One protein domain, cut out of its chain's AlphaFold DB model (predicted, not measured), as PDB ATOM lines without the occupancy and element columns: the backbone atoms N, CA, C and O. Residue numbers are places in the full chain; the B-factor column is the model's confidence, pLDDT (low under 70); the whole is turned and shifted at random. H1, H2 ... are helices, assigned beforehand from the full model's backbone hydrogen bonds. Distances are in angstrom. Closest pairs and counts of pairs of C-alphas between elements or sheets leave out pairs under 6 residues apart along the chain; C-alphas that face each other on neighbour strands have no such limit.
ATOM      1  N   SER A  70     -34.766 -12.510   0.736       60.59
ATOM      2  CA  SER A  70     -33.338 -12.369   0.400       60.59
ATOM      3  C   SER A  70     -32.358 -13.261   1.196       60.59
ATOM      4  O   SER A  70     -31.159 -13.282   0.879       60.59
ATOM      5  N   LYS A  71     -32.826 -13.987   2.223       54.47
ATOM      6  CA  LYS A  71     -32.030 -14.941   3.022       54.47
ATOM      7  C   LYS A  71     -32.119 -16.361   2.470       54.47
ATOM      8  O   LYS A  71     -31.078 -16.977   2.236       54.47
ATOM      9  N   GLU A  72     -33.325 -16.838   2.192       53.19
ATOM     10  CA  GLU A  72     -33.562 -18.172   1.634       53.19
ATOM     11  C   GLU A  72     -32.958 -18.293   0.230       53.19
ATOM     12  O   GLU A  72     -32.245 -19.246  -0.084       53.19
ATOM     13  N   ARG A  73     -33.077 -17.226  -0.570       58.00
ATOM     14  CA  ARG A  73     -32.413 -17.115  -1.874       58.00
ATOM     15  C   ARG A  73     -30.888 -17.198  -1.779       58.00
ATOM     16  O   ARG A  73     -30.255 -17.827  -2.625       58.00
ATOM     17  N   ARG A  74     -30.280 -16.590  -0.752       60.59
ATOM     18  CA  ARG A  74     -28.831 -16.697  -0.508       60.59
ATOM     19  C   ARG A  74     -28.435 -18.115  -0.109       60.59
ATOM     20  O   ARG A  74     -27.398 -18.581  -0.570       60.59
ATOM     21  N   ARG A  75     -29.259 -18.812   0.679       59.53
ATOM     22  CA  ARG A  75     -29.040 -20.223   1.030       59.53
ATOM     23  C   ARG A  75     -29.148 -21.135  -0.186       59.53
ATOM     24  O   ARG A  75     -28.244 -21.933  -0.395       59.53
ATOM     25  N   LEU A  76     -30.173 -20.968  -1.020       59.03
ATOM     26  CA  LEU A  76     -30.349 -21.751  -2.248       59.03
ATOM     27  C   LEU A  76     -29.239 -21.483  -3.270       59.03
ATOM     28  O   LEU A  76     -28.732 -22.420  -3.879       59.03
ATOM     29  N   LEU A  77     -28.792 -20.231  -3.413       61.84
ATOM     30  CA  LEU A  77     -27.629 -19.896  -4.242       61.84
ATOM     31  C   LEU A  77     -26.330 -20.472  -3.674       61.84
ATOM     32  O   LEU A  77     -25.516 -20.982  -4.435       61.84
ATOM     33  N   ALA A  78     -26.128 -20.425  -2.356       65.38
ATOM     34  CA  ALA A  78     -24.966 -21.030  -1.714       65.38
ATOM     35  C   ALA A  78     -24.965 -22.557  -1.876       65.38
ATOM     36  O   ALA A  78     -23.927 -23.122  -2.196       65.38
ATOM     37  N   LEU A  79     -26.123 -23.208  -1.740       62.53
ATOM     38  CA  LEU A  79     -26.306 -24.642  -1.976       62.53
ATOM     39  C   LEU A  79     -26.092 -25.015  -3.441       62.53
ATOM     40  O   LEU A  79     -25.406 -25.992  -3.721       62.53
ATOM     41  N   GLY A  80     -26.624 -24.226  -4.375       60.78
ATOM     42  CA  GLY A  80     -26.378 -24.398  -5.806       60.78
ATOM     43  C   GLY A  80     -24.894 -24.250  -6.140       60.78
ATOM     44  O   GLY A  80     -24.321 -25.107  -6.809       60.78
ATOM     45  N   ASN A  81     -24.239 -23.219  -5.603       58.50
ATOM     46  CA  ASN A  81     -22.807 -22.987  -5.791       58.50
ATOM     47  C   ASN A  81     -21.950 -24.071  -5.129       58.50
ATOM     48  O   ASN A  81     -20.951 -24.484  -5.713       58.50
ATOM     49  N   ASP A  82     -22.328 -24.573  -3.951       65.06
ATOM     50  CA  ASP A  82     -21.628 -25.675  -3.286       65.06
ATOM     51  C   ASP A  82     -21.837 -26.994  -4.041       65.06
ATOM     52  O   ASP A  82     -20.889 -27.746  -4.244       65.06
ATOM     53  N   ALA A  83     -23.036 -27.250  -4.570       58.16
ATOM     54  CA  ALA A  83     -23.302 -28.398  -5.433       58.16
ATOM     55  C   ALA A  83     -22.472 -28.343  -6.728       58.16
ATOM     56  O   ALA A  83     -21.886 -29.354  -7.121       58.16
ATOM     57  N   VAL A  84     -22.351 -27.164  -7.350       57.16
ATOM     58  CA  VAL A  84     -21.512 -26.929  -8.540       57.16
ATOM     59  C   VAL A  84     -20.025 -27.064  -8.209       57.16
ATOM     60  O   VAL A  84     -19.288 -27.715  -8.947       57.16
ATOM     61  N   LYS A  85     -19.568 -26.510  -7.082       59.97
ATOM     62  CA  LYS A  85     -18.172 -26.607  -6.633       59.97
ATOM     63  C   LYS A  85     -17.794 -28.047  -6.295       59.97
ATOM     64  O   LYS A  85     -16.744 -28.524  -6.721       59.97
ATOM     65  N   ARG A  86     -18.667 -28.769  -5.587       56.31
ATOM     66  CA  ARG A  86     -18.515 -30.204  -5.327       56.31
ATOM     67  C   ARG A  86     -18.474 -30.974  -6.632       56.31
ATOM     68  O   ARG A  86     -17.588 -31.800  -6.772       56.31
ATOM     69  N   PHE A  87     -19.366 -30.692  -7.580       52.31
ATOM     70  CA  PHE A  87     -19.364 -31.329  -8.895       52.31
ATOM     71  C   PHE A  87     -18.038 -31.099  -9.636       52.31
ATOM     72  O   PHE A  87     -17.416 -32.074 -10.046       52.31
ATOM     73  N   SER A  88     -17.558 -29.852  -9.693       53.72
ATOM     74  CA  SER A  88     -16.289 -29.464 -10.327       53.72
ATOM     75  C   SER A  88     -15.077 -30.174  -9.704       53.72
ATOM     76  O   SER A  88     -14.277 -30.804 -10.400       53.72
ATOM     77  N   ASN A  89     -14.997 -30.194  -8.370       55.22
ATOM     78  CA  ASN A  89     -13.933 -30.893  -7.644       55.22
ATOM     79  C   ASN A  89     -14.007 -32.418  -7.822       55.22
ATOM     80  O   ASN A  89     -12.986 -33.102  -7.808       55.22
ATOM     81  N   LYS A  90     -15.214 -32.973  -7.994       46.03
ATOM     82  CA  LYS A  90     -15.435 -34.410  -8.194       46.03
ATOM     83  C   LYS A  90     -15.111 -34.840  -9.627       46.03
ATOM     84  O   LYS A  90     -14.613 -35.948  -9.797       46.03
ATOM     85  N   SER A  91     -15.344 -33.973 -10.617       47.81
ATOM     86  CA  SER A  91     -14.994 -34.189 -12.029       47.81
ATOM     87  C   SER A  91     -13.497 -34.059 -12.335       47.81
ATOM     88  O   SER A  91     -13.058 -34.565 -13.361       47.81
ATOM     89  N   ALA A  92     -12.712 -33.416 -11.462       48.94
ATOM     90  CA  ALA A  92     -11.266 -33.246 -11.644       48.94
ATOM     91  C   ALA A  92     -10.440 -34.509 -11.321       48.94
ATOM     92  O   ALA A  92      -9.336 -34.672 -11.833       48.94
ATOM     93  N   SER A  93     -10.960 -35.431 -10.502       47.41
ATOM     94  CA  SER A  93     -10.377 -36.771 -10.365       47.41
ATOM     95  C   SER A  93     -10.939 -37.647 -11.479       47.41
ATOM     96  O   SER A  93     -12.158 -37.637 -11.627       47.41
ATOM     97  N   SER A  94     -10.098 -38.391 -12.207       47.00
ATOM     98  CA  SER A  94     -10.471 -39.384 -13.236       47.00
ATOM     99  C   SER A  94     -11.592 -40.318 -12.753       47.00
ATOM    100  O   SER A  94     -11.362 -41.391 -12.197       47.00
ATOM    101  N   ARG A  95     -12.835 -39.860 -12.879       54.78
ATOM    102  CA  ARG A  95     -14.042 -40.561 -12.466       54.78
ATOM    103  C   ARG A  95     -14.731 -41.019 -13.726       54.78
ATOM    104  O   ARG A  95     -14.874 -40.236 -14.664       54.78
ATOM    105  N   SER A  96     -15.187 -42.270 -13.729       65.25
ATOM    106  CA  SER A  96     -16.031 -42.745 -14.820       65.25
ATOM    107  C   SER A  96     -17.241 -41.816 -14.966       65.25
ATOM    108  O   SER A  96     -17.732 -41.241 -13.983       65.25
ATOM    109  N   SER A  97     -17.726 -41.671 -16.198       62.59
ATOM    110  CA  SER A  97     -18.936 -40.906 -16.523       62.59
ATOM    111  C   SER A  97     -20.097 -41.224 -15.577       62.59
ATOM    112  O   SER A  97     -20.841 -40.327 -15.181       62.59
ATOM    113  N   ASP A  98     -20.203 -42.478 -15.143       66.25
ATOM    114  CA  ASP A  98     -21.269 -42.975 -14.274       66.25
ATOM    115  C   ASP A  98     -21.192 -42.396 -12.860       66.25
ATOM    116  O   ASP A  98     -22.212 -42.110 -12.233       66.25
ATOM    117  N   GLN A  99     -19.983 -42.152 -12.356       67.94
ATOM    118  CA  GLN A  99     -19.792 -41.577 -11.032       67.94
ATOM    119  C   GLN A  99     -20.057 -40.065 -11.017       67.94
ATOM    120  O   GLN A  99     -20.561 -39.535 -10.023       67.94
ATOM    121  N   VAL A 100     -19.764 -39.376 -12.124       65.50
ATOM    122  CA  VAL A 100     -20.139 -37.968 -12.340       65.50
ATOM    123  C   VAL A 100     -21.662 -37.839 -12.439       65.50
ATOM    124  O   VAL A 100     -22.253 -36.972 -11.799       65.50
ATOM    125  N   ILE A 101     -22.304 -38.758 -13.161       67.88
ATOM    126  CA  ILE A 101     -23.761 -38.863 -13.266       67.88
ATOM    127  C   ILE A 101     -24.404 -39.092 -11.892       67.88
ATOM    128  O   ILE A 101     -25.306 -38.351 -11.511       67.88
ATOM    129  N   ALA A 102     -23.910 -40.055 -11.113       70.19
ATOM    130  CA  ALA A 102     -24.444 -40.337  -9.783       70.19
ATOM    131  C   ALA A 102     -24.279 -39.148  -8.817       70.19
ATOM    132  O   ALA A 102     -25.106 -38.943  -7.929       70.19
ATOM    133  N   ALA A 103     -23.209 -38.360  -8.975       70.19
ATOM    134  CA  ALA A 103     -23.014 -37.137  -8.203       70.19
ATOM    135  C   ALA A 103     -24.004 -36.037  -8.608       70.19
ATOM    136  O   ALA A 103     -24.568 -35.388  -7.728       70.19
ATOM    137  N   LEU A 104     -24.236 -35.852  -9.911       71.19
ATOM    138  CA  LEU A 104     -25.201 -34.884 -10.428       71.19
ATOM    139  C   LEU A 104     -26.621 -35.220  -9.960       71.19
ATOM    140  O   LEU A 104     -27.315 -34.356  -9.434       71.19
ATOM    141  N   ASP A 105     -27.013 -36.486 -10.076       73.00
ATOM    142  CA  ASP A 105     -28.324 -36.980  -9.654       73.00
ATOM    143  C   ASP A 105     -28.560 -36.758  -8.147       73.00
ATOM    144  O   ASP A 105     -29.651 -36.360  -7.728       73.00
ATOM    145  N   GLY A 106     -27.522 -36.943  -7.323       74.44
ATOM    146  CA  GLY A 106     -27.568 -36.619  -5.896       74.44
ATOM    147  C   GLY A 106     -27.746 -35.121  -5.632       74.44
ATOM    148  O   GLY A 106     -28.572 -34.737  -4.806       74.44
ATOM    149  N   SER A 107     -27.021 -34.267  -6.360       72.38
ATOM    150  CA  SER A 107     -27.167 -32.811  -6.253       72.38
ATOM    151  C   SER A 107     -28.559 -32.336  -6.667       72.38
ATOM    152  O   SER A 107     -29.141 -31.501  -5.980       72.38
ATOM    153  N   VAL A 108     -29.117 -32.880  -7.754       73.81
ATOM    154  CA  VAL A 108     -30.471 -32.537  -8.213       73.81
ATOM    155  C   VAL A 108     -31.510 -32.950  -7.171       73.81
ATOM    156  O   VAL A 108     -32.356 -32.133  -6.819       73.81
ATOM    157  N   SER A 109     -31.402 -34.161  -6.613       75.25
ATOM    158  CA  SER A 109     -32.293 -34.618  -5.534       75.25
ATOM    159  C   SER A 109     -32.255 -33.663  -4.340       75.25
ATOM    160  O   SER A 109     -33.295 -33.252  -3.841       75.25
ATOM    161  N   ASN A 110     -31.059 -33.233  -3.927       78.25
ATOM    162  CA  ASN A 110     -30.903 -32.337  -2.783       78.25
ATOM    163  C   ASN A 110     -31.537 -30.953  -3.013       78.25
ATOM    164  O   ASN A 110     -32.161 -30.398  -2.114       78.25
ATOM    165  N   VAL A 111     -31.408 -30.398  -4.223       77.94
ATOM    166  CA  VAL A 111     -32.072 -29.133  -4.587       77.94
ATOM    167  C   VAL A 111     -33.593 -29.292  -4.564       77.94
ATOM    168  O   VAL A 111     -34.283 -28.419  -4.042       77.94
ATOM    169  N   PHE A 112     -34.111 -30.413  -5.074       78.19
ATOM    170  CA  PHE A 112     -35.541 -30.726  -5.044       78.19
ATOM    171  C   PHE A 112     -36.088 -30.816  -3.614       78.19
ATOM    172  O   PHE A 112     -37.125 -30.221  -3.330       78.19
ATOM    173  N   LEU A 113     -35.376 -31.495  -2.710       78.25
ATOM    174  CA  LEU A 113     -35.779 -31.632  -1.306       78.25
ATOM    175  C   LEU A 113     -35.825 -30.277  -0.587       78.25
ATOM    176  O   LEU A 113     -36.806 -29.963   0.082       78.25
ATOM    177  N   HIS A 114     -34.800 -29.440  -0.763       76.62
ATOM    178  CA  HIS A 114     -34.786 -28.106  -0.155       76.62
ATOM    179  C   HIS A 114     -35.866 -27.186  -0.721       76.62
ATOM    180  O   HIS A 114     -36.437 -26.385   0.014       76.62
ATOM    181  N   TYR A 115     -36.166 -27.304  -2.012       75.00
ATOM    182  CA  TYR A 115     -37.257 -26.543  -2.600       75.00
ATOM    183  C   TYR A 115     -38.620 -26.991  -2.065       75.00
ATOM    184  O   TYR A 115     -39.432 -26.147  -1.708       75.00
ATOM    185  N   ALA A 116     -38.856 -28.297  -1.929       74.88
ATOM    186  CA  ALA A 116     -40.087 -28.809  -1.330       74.88
ATOM    187  C   ALA A 116     -40.273 -28.314   0.110       74.88
ATOM    188  O   ALA A 116     -41.353 -27.854   0.466       74.88
ATOM    189  N   GLN A 117     -39.198 -28.304   0.903       75.19
ATOM    190  CA  GLN A 117     -39.206 -27.744   2.255       75.19
ATOM    191  C   GLN A 117     -39.566 -26.247   2.276       75.19
ATOM    192  O   GLN A 117     -40.296 -25.801   3.164       75.19
ATOM    193  N   LEU A 118     -39.075 -25.473   1.304       77.38
ATOM    194  CA  LEU A 118     -39.451 -24.068   1.157       77.38
ATOM    195  C   LEU A 118     -40.937 -23.921   0.814       77.38
ATOM    196  O   LEU A 118     -41.618 -23.117   1.436       77.38
ATOM    197  N   MET A 119     -41.447 -24.704  -0.139       78.56
ATOM    198  CA  MET A 119     -42.859 -24.639  -0.532       78.56
ATOM    199  C   MET A 119     -43.792 -25.050   0.608       78.56
ATOM    200  O   MET A 119     -44.804 -24.388   0.815       78.56
ATOM    201  N   ALA A 120     -43.409 -26.058   1.395       73.75
ATOM    202  CA  ALA A 120     -44.124 -26.443   2.607       73.75
ATOM    203  C   ALA A 120     -44.140 -25.297   3.635       73.75
ATOM    204  O   ALA A 120     -45.183 -24.952   4.171       73.75
ATOM    205  N   SER A 121     -43.008 -24.608   3.827       72.62
ATOM    206  CA  SER A 121     -42.922 -23.445   4.732       72.62
ATOM    207  C   SER A 121     -43.722 -22.225   4.258       72.62
ATOM    208  O   SER A 121     -43.975 -21.318   5.045       72.62
ATOM    209  N   LEU A 122     -44.083 -22.179   2.974       75.75
ATOM    210  CA  LEU A 122     -44.952 -21.159   2.388       75.75
ATOM    211  C   LEU A 122     -46.427 -21.599   2.348       75.75
ATOM    212  O   LEU A 122     -47.217 -20.926   1.690       75.75
ATOM    213  N   GLU A 123     -46.777 -22.726   2.984       77.31
ATOM    214  CA  GLU A 123     -48.118 -23.337   2.980       77.31
ATOM    215  C   GLU A 123     -48.653 -23.608   1.556       77.31
ATOM    216  O   GLU A 123     -49.850 -23.564   1.275       77.31
ATOM    217  N   LYS A 124     -47.746 -23.886   0.610       77.56
ATOM    218  CA  LYS A 124     -48.073 -24.185  -0.792       77.56
ATOM    219  C   LYS A 124     -48.171 -25.697  -1.024       77.56
ATOM    220  O   LYS A 124     -47.393 -26.264  -1.796       77.56
ATOM    221  N   ASP A 125     -49.139 -26.352  -0.387       78.12
ATOM    222  CA  ASP A 125     -49.306 -27.820  -0.404       78.12
ATOM    223  C   ASP A 125     -49.537 -28.414  -1.807       78.12
ATOM    224  O   ASP A 125     -49.079 -29.524  -2.116       78.12
ATOM    225  N   SER A 126     -50.199 -27.660  -2.695       79.88
ATOM    226  CA  SER A 126     -50.361 -28.032  -4.110       79.88
ATOM    227  C   SER A 126     -49.010 -28.194  -4.798       79.88
ATOM    228  O   SER A 126     -48.794 -29.148  -5.549       79.88
ATOM    229  N   GLU A 127     -48.070 -27.304  -4.484       77.25
ATOM    230  CA  GLU A 127     -46.749 -27.305  -5.091       77.25
ATOM    231  C   GLU A 127     -45.832 -28.341  -4.468       77.25
ATOM    232  O   GLU A 127     -45.034 -28.943  -5.178       77.25
ATOM    233  N   VAL A 128     -45.984 -28.637  -3.178       78.88
ATOM    234  CA  VAL A 128     -45.313 -29.784  -2.551       78.88
ATOM    235  C   VAL A 128     -45.726 -31.086  -3.246       78.88
ATOM    236  O   VAL A 128     -44.870 -31.891  -3.627       78.88
ATOM    237  N   SER A 129     -47.023 -31.264  -3.499       83.31
ATOM    238  CA  SER A 129     -47.559 -32.440  -4.199       83.31
ATOM    239  C   SER A 129     -47.063 -32.523  -5.646       83.31
ATOM    240  O   SER A 129     -46.600 -33.579  -6.093       83.31
ATOM    241  N   PHE A 130     -47.078 -31.396  -6.364       81.75
ATOM    242  CA  PHE A 130     -46.516 -31.293  -7.710       81.75
ATOM    243  C   PHE A 130     -45.019 -31.632  -7.730       81.75
ATOM    244  O   PHE A 130     -44.553 -32.391  -8.585       81.75
ATOM    245  N   MET A 131     -44.259 -31.129  -6.757       80.31
ATOM    246  CA  MET A 131     -42.829 -31.395  -6.613       80.31
ATOM    247  C   MET A 131     -42.541 -32.867  -6.319       80.31
ATOM    248  O   MET A 131     -41.602 -33.421  -6.898       80.31
ATOM    249  N   ARG A 132     -43.366 -33.527  -5.497       85.12
ATOM    250  CA  ARG A 132     -43.281 -34.973  -5.249       85.12
ATOM    251  C   ARG A 132     -43.462 -35.762  -6.543       85.12
ATOM    252  O   ARG A 132     -42.647 -36.625  -6.860       85.12
ATOM    253  N   GLN A 133     -44.485 -35.431  -7.329       81.88
ATOM    254  CA  GLN A 133     -44.738 -36.083  -8.615       81.88
ATOM    255  C   GLN A 133     -43.583 -35.855  -9.602       81.88
ATOM    256  O   GLN A 133     -43.092 -36.796 -10.226       81.88
ATOM    257  N   ARG A 134     -43.073 -34.621  -9.673       80.56
ATOM    258  CA  ARG A 134     -41.918 -34.257 -10.504       80.56
ATOM    259  C   ARG A 134     -40.656 -35.031 -10.109       80.56
ATOM    260  O   ARG A 134     -39.882 -35.421 -10.983       80.56
ATOM    261  N   LEU A 135     -40.443 -35.251  -8.811       79.94
ATOM    262  CA  LEU A 135     -39.323 -36.032  -8.288       79.94
ATOM    263  C   LEU A 135     -39.451 -37.511  -8.669       79.94
ATOM    264  O   LEU A 135     -38.473 -38.096  -9.131       79.94
ATOM    265  N   VAL A 136     -40.648 -38.094  -8.549       83.69
ATOM    266  CA  VAL A 136     -40.928 -39.470  -9.000       83.69
ATOM    267  C   VAL A 136     -40.604 -39.627 -10.487       83.69
ATOM    268  O   VAL A 136     -39.878 -40.548 -10.871       83.69
ATOM    269  N   ASP A 137     -41.073 -38.705 -11.326       80.56
ATOM    270  CA  ASP A 137     -40.809 -38.739 -12.767       80.56
ATOM    271  C   ASP A 137     -39.311 -38.626 -13.073       80.56
ATOM    272  O   ASP A 137     -38.770 -39.377 -13.892       80.56
ATOM    273  N   LEU A 138     -38.610 -37.726 -12.376       76.94
ATOM    274  CA  LEU A 138     -37.171 -37.545 -12.518       76.94
ATOM    275  C   LEU A 138     -36.409 -38.826 -12.154       76.94
ATOM    276  O   LEU A 138     -35.567 -39.286 -12.930       76.94
ATOM    277  N   VAL A 139     -36.731 -39.424 -11.010       80.88
ATOM    278  CA  VAL A 139     -36.091 -40.646 -10.516       80.88
ATOM    279  C   VAL A 139     -36.312 -41.809 -11.484       80.88
ATOM    280  O   VAL A 139     -35.359 -42.501 -11.849       80.88
ATOM    281  N   ARG A 140     -37.535 -41.981 -11.994       81.75
ATOM    282  CA  ARG A 140     -37.858 -43.017 -12.989       81.75
ATOM    283  C   ARG A 140     -37.148 -42.788 -14.322       81.75
ATOM    284  O   ARG A 140     -36.747 -43.752 -14.989       81.75
ATOM    285  N   SER A 141     -36.942 -41.527 -14.702       76.50
ATOM    286  CA  SER A 141     -36.250 -41.152 -15.938       76.50
ATOM    287  C   SER A 141     -34.734 -41.395 -15.902       76.50
ATOM    288  O   SER A 141     -34.125 -41.557 -16.964       76.50
ATOM    289  N   SER A 142     -34.120 -41.477 -14.714       72.19
ATOM    290  CA  SER A 142     -32.675 -41.682 -14.556       72.19
ATOM    291  C   SER A 142     -32.345 -43.091 -14.035       72.19
ATOM    292  O   SER A 142     -32.623 -43.404 -12.877       72.19
ATOM    293  N   PRO A 143     -31.689 -43.957 -14.836       74.94
ATOM    294  CA  PRO A 143     -31.311 -45.310 -14.408       74.94
ATOM    295  C   PRO A 143     -30.460 -45.346 -13.130       74.94
ATOM    296  O   PRO A 143     -30.617 -46.239 -12.302       74.94
ATOM    297  N   SER A 144     -29.588 -44.354 -12.939       70.50
ATOM    298  CA  SER A 144     -28.750 -44.210 -11.743       70.50
ATOM    299  C   SER A 144     -29.560 -43.845 -10.498       70.50
ATOM    300  O   SER A 144     -29.227 -44.302  -9.404       70.50
ATOM    301  N   MET A 145     -30.648 -43.083 -10.650       76.25
ATOM    302  CA  MET A 145     -31.534 -42.719  -9.540       76.25
ATOM    303  C   MET A 145     -32.483 -43.841  -9.147       76.25
ATOM    304  O   MET A 145     -32.785 -43.947  -7.965       76.25
ATOM    305  N   ARG A 146     -32.899 -44.707 -10.081       81.25
ATOM    306  CA  ARG A 146     -33.778 -45.850  -9.765       81.25
ATOM    307  C   ARG A 146     -33.223 -46.743  -8.664       81.25
ATOM    308  O   ARG A 146     -33.960 -47.174  -7.790       81.25
ATOM    309  N   SER A 147     -31.906 -46.958  -8.656       80.31
ATOM    310  CA  SER A 147     -31.233 -47.722  -7.591       80.31
ATOM    311  C   SER A 147     -31.400 -47.112  -6.188       80.31
ATOM    312  O   SER A 147     -31.169 -47.785  -5.189       80.31
ATOM    313  N   ARG A 148     -31.786 -45.833  -6.111       77.25
ATOM    314  CA  ARG A 148     -31.988 -45.046  -4.890       77.25
ATOM    315  C   ARG A 148     -33.400 -44.463  -4.805       77.25
ATOM    316  O   ARG A 148     -33.613 -43.557  -4.011       77.25
ATOM    317  N   GLU A 149     -34.337 -44.948  -5.622       83.69
ATOM    318  CA  GLU A 149     -35.674 -44.362  -5.761       83.69
ATOM    319  C   GLU A 149     -36.419 -44.325  -4.438       83.69
ATOM    320  O   GLU A 149     -36.787 -43.240  -3.998       83.69
ATOM    321  N   SER A 150     -36.550 -45.482  -3.784       85.19
ATOM    322  CA  SER A 150     -37.188 -45.584  -2.471       85.19
ATOM    323  C   SER A 150     -36.537 -44.627  -1.485       85.19
ATOM    324  O   SER A 150     -37.197 -43.736  -0.983       85.19
ATOM    325  N   LYS A 151     -35.209 -44.686  -1.341       87.19
ATOM    326  CA  LYS A 151     -34.473 -43.816  -0.420       87.19
ATOM    327  C   LYS A 151     -34.725 -42.322  -0.660       87.19
ATOM    328  O   LYS A 151     -34.834 -41.571   0.301       87.19
ATOM    329  N   THR A 152     -34.754 -41.872  -1.912       83.12
ATOM    330  CA  THR A 152     -34.970 -40.453  -2.234       83.12
ATOM    331  C   THR A 152     -36.417 -40.027  -1.979       83.12
ATOM    332  O   THR A 152     -36.643 -38.899  -1.544       83.12
ATOM    333  N   LEU A 153     -37.390 -40.905  -2.240       88.06
ATOM    334  CA  LEU A 153     -38.804 -40.637  -1.973       88.06
ATOM    335  C   LEU A 153     -39.125 -40.709  -0.475       88.06
ATOM    336  O   LEU A 153     -39.781 -39.809   0.031       88.06
ATOM    337  N   ASP A 154     -38.574 -41.687   0.242       88.62
ATOM    338  CA  ASP A 154     -38.685 -41.806   1.700       88.62
ATOM    339  C   ASP A 154     -38.130 -40.544   2.373       88.62
ATOM    340  O   ASP A 154     -38.775 -39.956   3.228       88.62
ATOM    341  N   GLN A 155     -36.975 -40.042   1.914       86.38
ATOM    342  CA  GLN A 155     -36.409 -38.782   2.409       86.38
ATOM    343  C   GLN A 155     -37.306 -37.569   2.161       86.38
ATOM    344  O   GLN A 155     -37.310 -36.637   2.965       86.38
ATOM    345  N   PHE A 156     -38.022 -37.545   1.035       87.00
ATOM    346  CA  PHE A 156     -38.990 -36.493   0.752       87.00
ATOM    347  C   PHE A 156     -40.164 -36.578   1.731       87.00
ATOM    348  O   PHE A 156     -40.494 -35.583   2.373       87.00
ATOM    349  N   ASP A 157     -40.751 -37.765   1.868       88.62
ATOM    350  CA  ASP A 157     -41.923 -37.996   2.710       88.62
ATOM    351  C   ASP A 157     -41.588 -37.760   4.202       88.62
ATOM    352  O   ASP A 157     -42.343 -37.073   4.892       88.62
ATOM    353  N   ASP A 158     -40.411 -38.188   4.673       88.31
ATOM    354  CA  ASP A 158     -39.892 -37.913   6.024       88.31
ATOM    355  C   ASP A 158     -39.750 -36.408   6.291       88.31
ATOM    356  O   ASP A 158     -40.112 -35.915   7.361       88.31
ATOM    357  N   LEU A 159     -39.225 -35.648   5.323       83.12
ATOM    358  CA  LEU A 159     -39.085 -34.197   5.457       83.12
ATOM    359  C   LEU A 159     -40.443 -33.500   5.539       83.12
ATOM    360  O   LEU A 159     -40.587 -32.559   6.320       83.12
ATOM    361  N   MET A 160     -41.429 -33.953   4.763       84.25
ATOM    362  CA  MET A 160     -42.784 -33.402   4.819       84.25
ATOM    363  C   MET A 160     -43.482 -33.768   6.129       84.25
ATOM    364  O   MET A 160     -44.122 -32.912   6.735       84.25
ATOM    365  N   ALA A 161     -43.283 -34.987   6.635       87.06
ATOM    366  CA  ALA A 161     -43.788 -35.391   7.943       87.06
ATOM    367  C   ALA A 161     -43.181 -34.546   9.076       87.06
ATOM    368  O   ALA A 161     -43.898 -34.075   9.960       87.06
ATOM    369  N   LEU A 162     -41.868 -34.295   9.039       83.88
ATOM    370  CA  LEU A 162     -41.199 -33.418  10.005       83.88
ATOM    371  C   LEU A 162     -41.716 -31.980   9.946       83.88
ATOM    372  O   LEU A 162     -41.811 -31.323  10.985       83.88
ATOM    373  N   HIS A 163     -42.022 -31.489   8.746       77.00
ATOM    374  CA  HIS A 163     -42.586 -30.158   8.550       77.00
ATOM    375  C   HIS A 163     -44.005 -30.071   9.132       77.00
ATOM    376  O   HIS A 163     -44.233 -29.235  10.001       77.00
ATOM    377  N   ALA A 164     -44.878 -31.037   8.830       80.88
ATOM    378  CA  ALA A 164     -46.220 -31.121   9.411       80.88
ATOM    379  C   ALA A 164     -46.204 -31.182  10.954       80.88
ATOM    380  O   ALA A 164     -46.961 -30.480  11.618       80.88
ATOM    381  N   ILE A 165     -45.290 -31.965  11.548       82.06
ATOM    382  CA  ILE A 165     -45.119 -32.029  13.012       82.06
ATOM    383  C   ILE A 165     -44.671 -30.676  13.582       82.06
ATOM    384  O   ILE A 165     -45.047 -30.306  14.697       82.06
ATOM    385  N   ARG A 166     -43.810 -29.949  12.866       79.88
ATOM    386  CA  ARG A 166     -43.313 -28.646  13.313       79.88
ATOM    387  C   ARG A 166     -44.414 -27.592  13.283       79.88
ATOM    388  O   ARG A 166     -44.495 -26.820  14.237       79.88
ATOM    389  N   ASP A 167     -45.227 -27.590  12.238       76.62
ATOM    390  CA  ASP A 167     -46.351 -26.671  12.083       76.62
ATOM    391  C   ASP A 167     -47.413 -26.917  13.158       76.62
ATOM    392  O   ASP A 167     -47.846 -25.969  13.815       76.62
ATOM    393  N   GLU A 168     -47.739 -28.182  13.441       77.12
ATOM    394  CA  GLU A 168     -48.660 -28.551  14.524       77.12
ATOM    395  C   GLU A 168     -48.177 -28.004  15.877       77.12
ATOM    396  O   GLU A 168     -48.894 -27.293  16.580       77.12
ATOM    397  N   ARG A 169     -46.891 -28.204  16.196       75.19
ATOM    398  CA  ARG A 169     -46.285 -27.671  17.430       75.19
ATOM    399  C   ARG A 169     -46.239 -26.145  17.484       75.19
ATOM    400  O   ARG A 169     -46.139 -25.581  18.575       75.19
ATOM    401  N   GLN A 170     -46.206 -25.459  16.342       70.06
ATOM    402  CA  GLN A 170     -46.279 -23.999  16.316       70.06
ATOM    403  C   GLN A 170     -47.698 -23.507  16.596       70.06
ATOM    404  O   GLN A 170     -47.848 -22.531  17.331       70.06
ATOM    405  N   ARG A 171     -48.718 -24.206  16.092       70.50
ATOM    406  CA  ARG A 171     -50.132 -23.905  16.367       70.50
ATOM    407  C   ARG A 171     -50.474 -24.114  17.843       70.50
ATOM    408  O   ARG A 171     -50.985 -23.193  18.473       70.50
ATOM    409  N   GLU A 172     -50.045 -25.231  18.435       72.44
ATOM    410  CA  GLU A 172     -50.232 -25.516  19.871       72.44
ATOM    411  C   GLU A 172     -49.599 -24.452  20.791       72.44
ATOM    412  O   GLU A 172     -50.088 -24.184  21.888       72.44
ATOM    413  N   ARG A 173     -48.508 -23.805  20.355       64.25
ATOM    414  CA  ARG A 173     -47.865 -22.709  21.104       64.25
ATOM    415  C   ARG A 173     -48.532 -21.350  20.895       64.25
ATOM    416  O   ARG A 173     -48.347 -20.473  21.735       64.25
TER     417      ARG A 173
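AT A GLANCE: This is residues 70 to 173 of the 182 residues of an uncharacterized protein of Phytophthora sojae (strain P6497) (UniProt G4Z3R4). Three long helices, H2, H3 and H5, run up and down in a bundle, and a fourth long helix, H1, packs on H2 alone, so that H1 and H2 form a helical hairpin beside the other two. The short H4 sits at the turn between H3 and H5; residues 92 to 97, of which 97 belongs to H2, and the last residues of H5, 168 to 173, stick out at opposite ends of the long axis. The printed part has 104 residues with five named helices, H1 to H5 in order along the chain, and no named strand; the class is all helix. It is elongated and only just loose, close to compact, with a radius of gyration of the C-alphas of 15.5 A and spans of 53 by 31 by 18 A.

HOW THE PARTS SIT: H1, residues 72 to 91, and H2, residues 97 to 121, form a hairpin: they touch, through residues 100 to 111 of H2 alone, at a shallow tilt of 9 degrees, opposite ways, with the closest C-alphas, those of Ala 83 and Ser 107, 5.9 A apart. H2 is the hub, touching the four other helices. H3, residues 125 to 141, makes a second hairpin with H2, touching it through residues 109 to 120 of H2 alone at a shallow tilt of 10 degrees, opposite ways; the closest C-alphas are those of Ala 116 and Val 128, 5.5 A apart. H4, residues 143 to 146, touches H2 through residues 98 to 105 of H2 alone, the closest C-alphas being those of Ala 102 and Ser 144 at 6.1 A. H3 and H4 touch only at the corner, and only just, with 3 pairs of C-alphas within 8 A, the closest those of Val 139 and Met 145 at 5.1 A. H5, residues 149 to 173, touches H2 through its own residues 152 to 163 alone at a shallow tilt of 21 degrees, the same way, with the closest C-alphas, those of Leu 113 and Phe 156, 6.2 A apart. H5 touches H3 through its own residues 149 to 156 alone at a shallow tilt of 13 degrees, opposite ways; the closest C-alphas are those of Val 139 and Glu 149, 6.0 A apart. H4 and H5 meet only through their link, and H1 is apart from H3, H4 and H5. Every O i to N i+4 pair is within hydrogen-bond range in H1, H2, H3 and H5, while H4 is too short for such a pair and its one O i to N i+3 pair is not within range.

IN THESE COORDINATES: H1 begins at C-alpha 72 (-33.562, -18.172, 1.634) and is 28.1 A long. H2 is 36.5 A long, H3 24.3 A, and H5 36.6 A, ending at C-alpha 173 (-47.865, -22.709, 21.104).

THE WHOLE: The C-alphas of Ser 94 and Glu 172, 53.6 A apart, are the two farthest apart. The printed part has no cut, and its four links are tight. The mean pLDDT of the printed part is 72.3, and residues 70 to 101 and residue 173 are under 70.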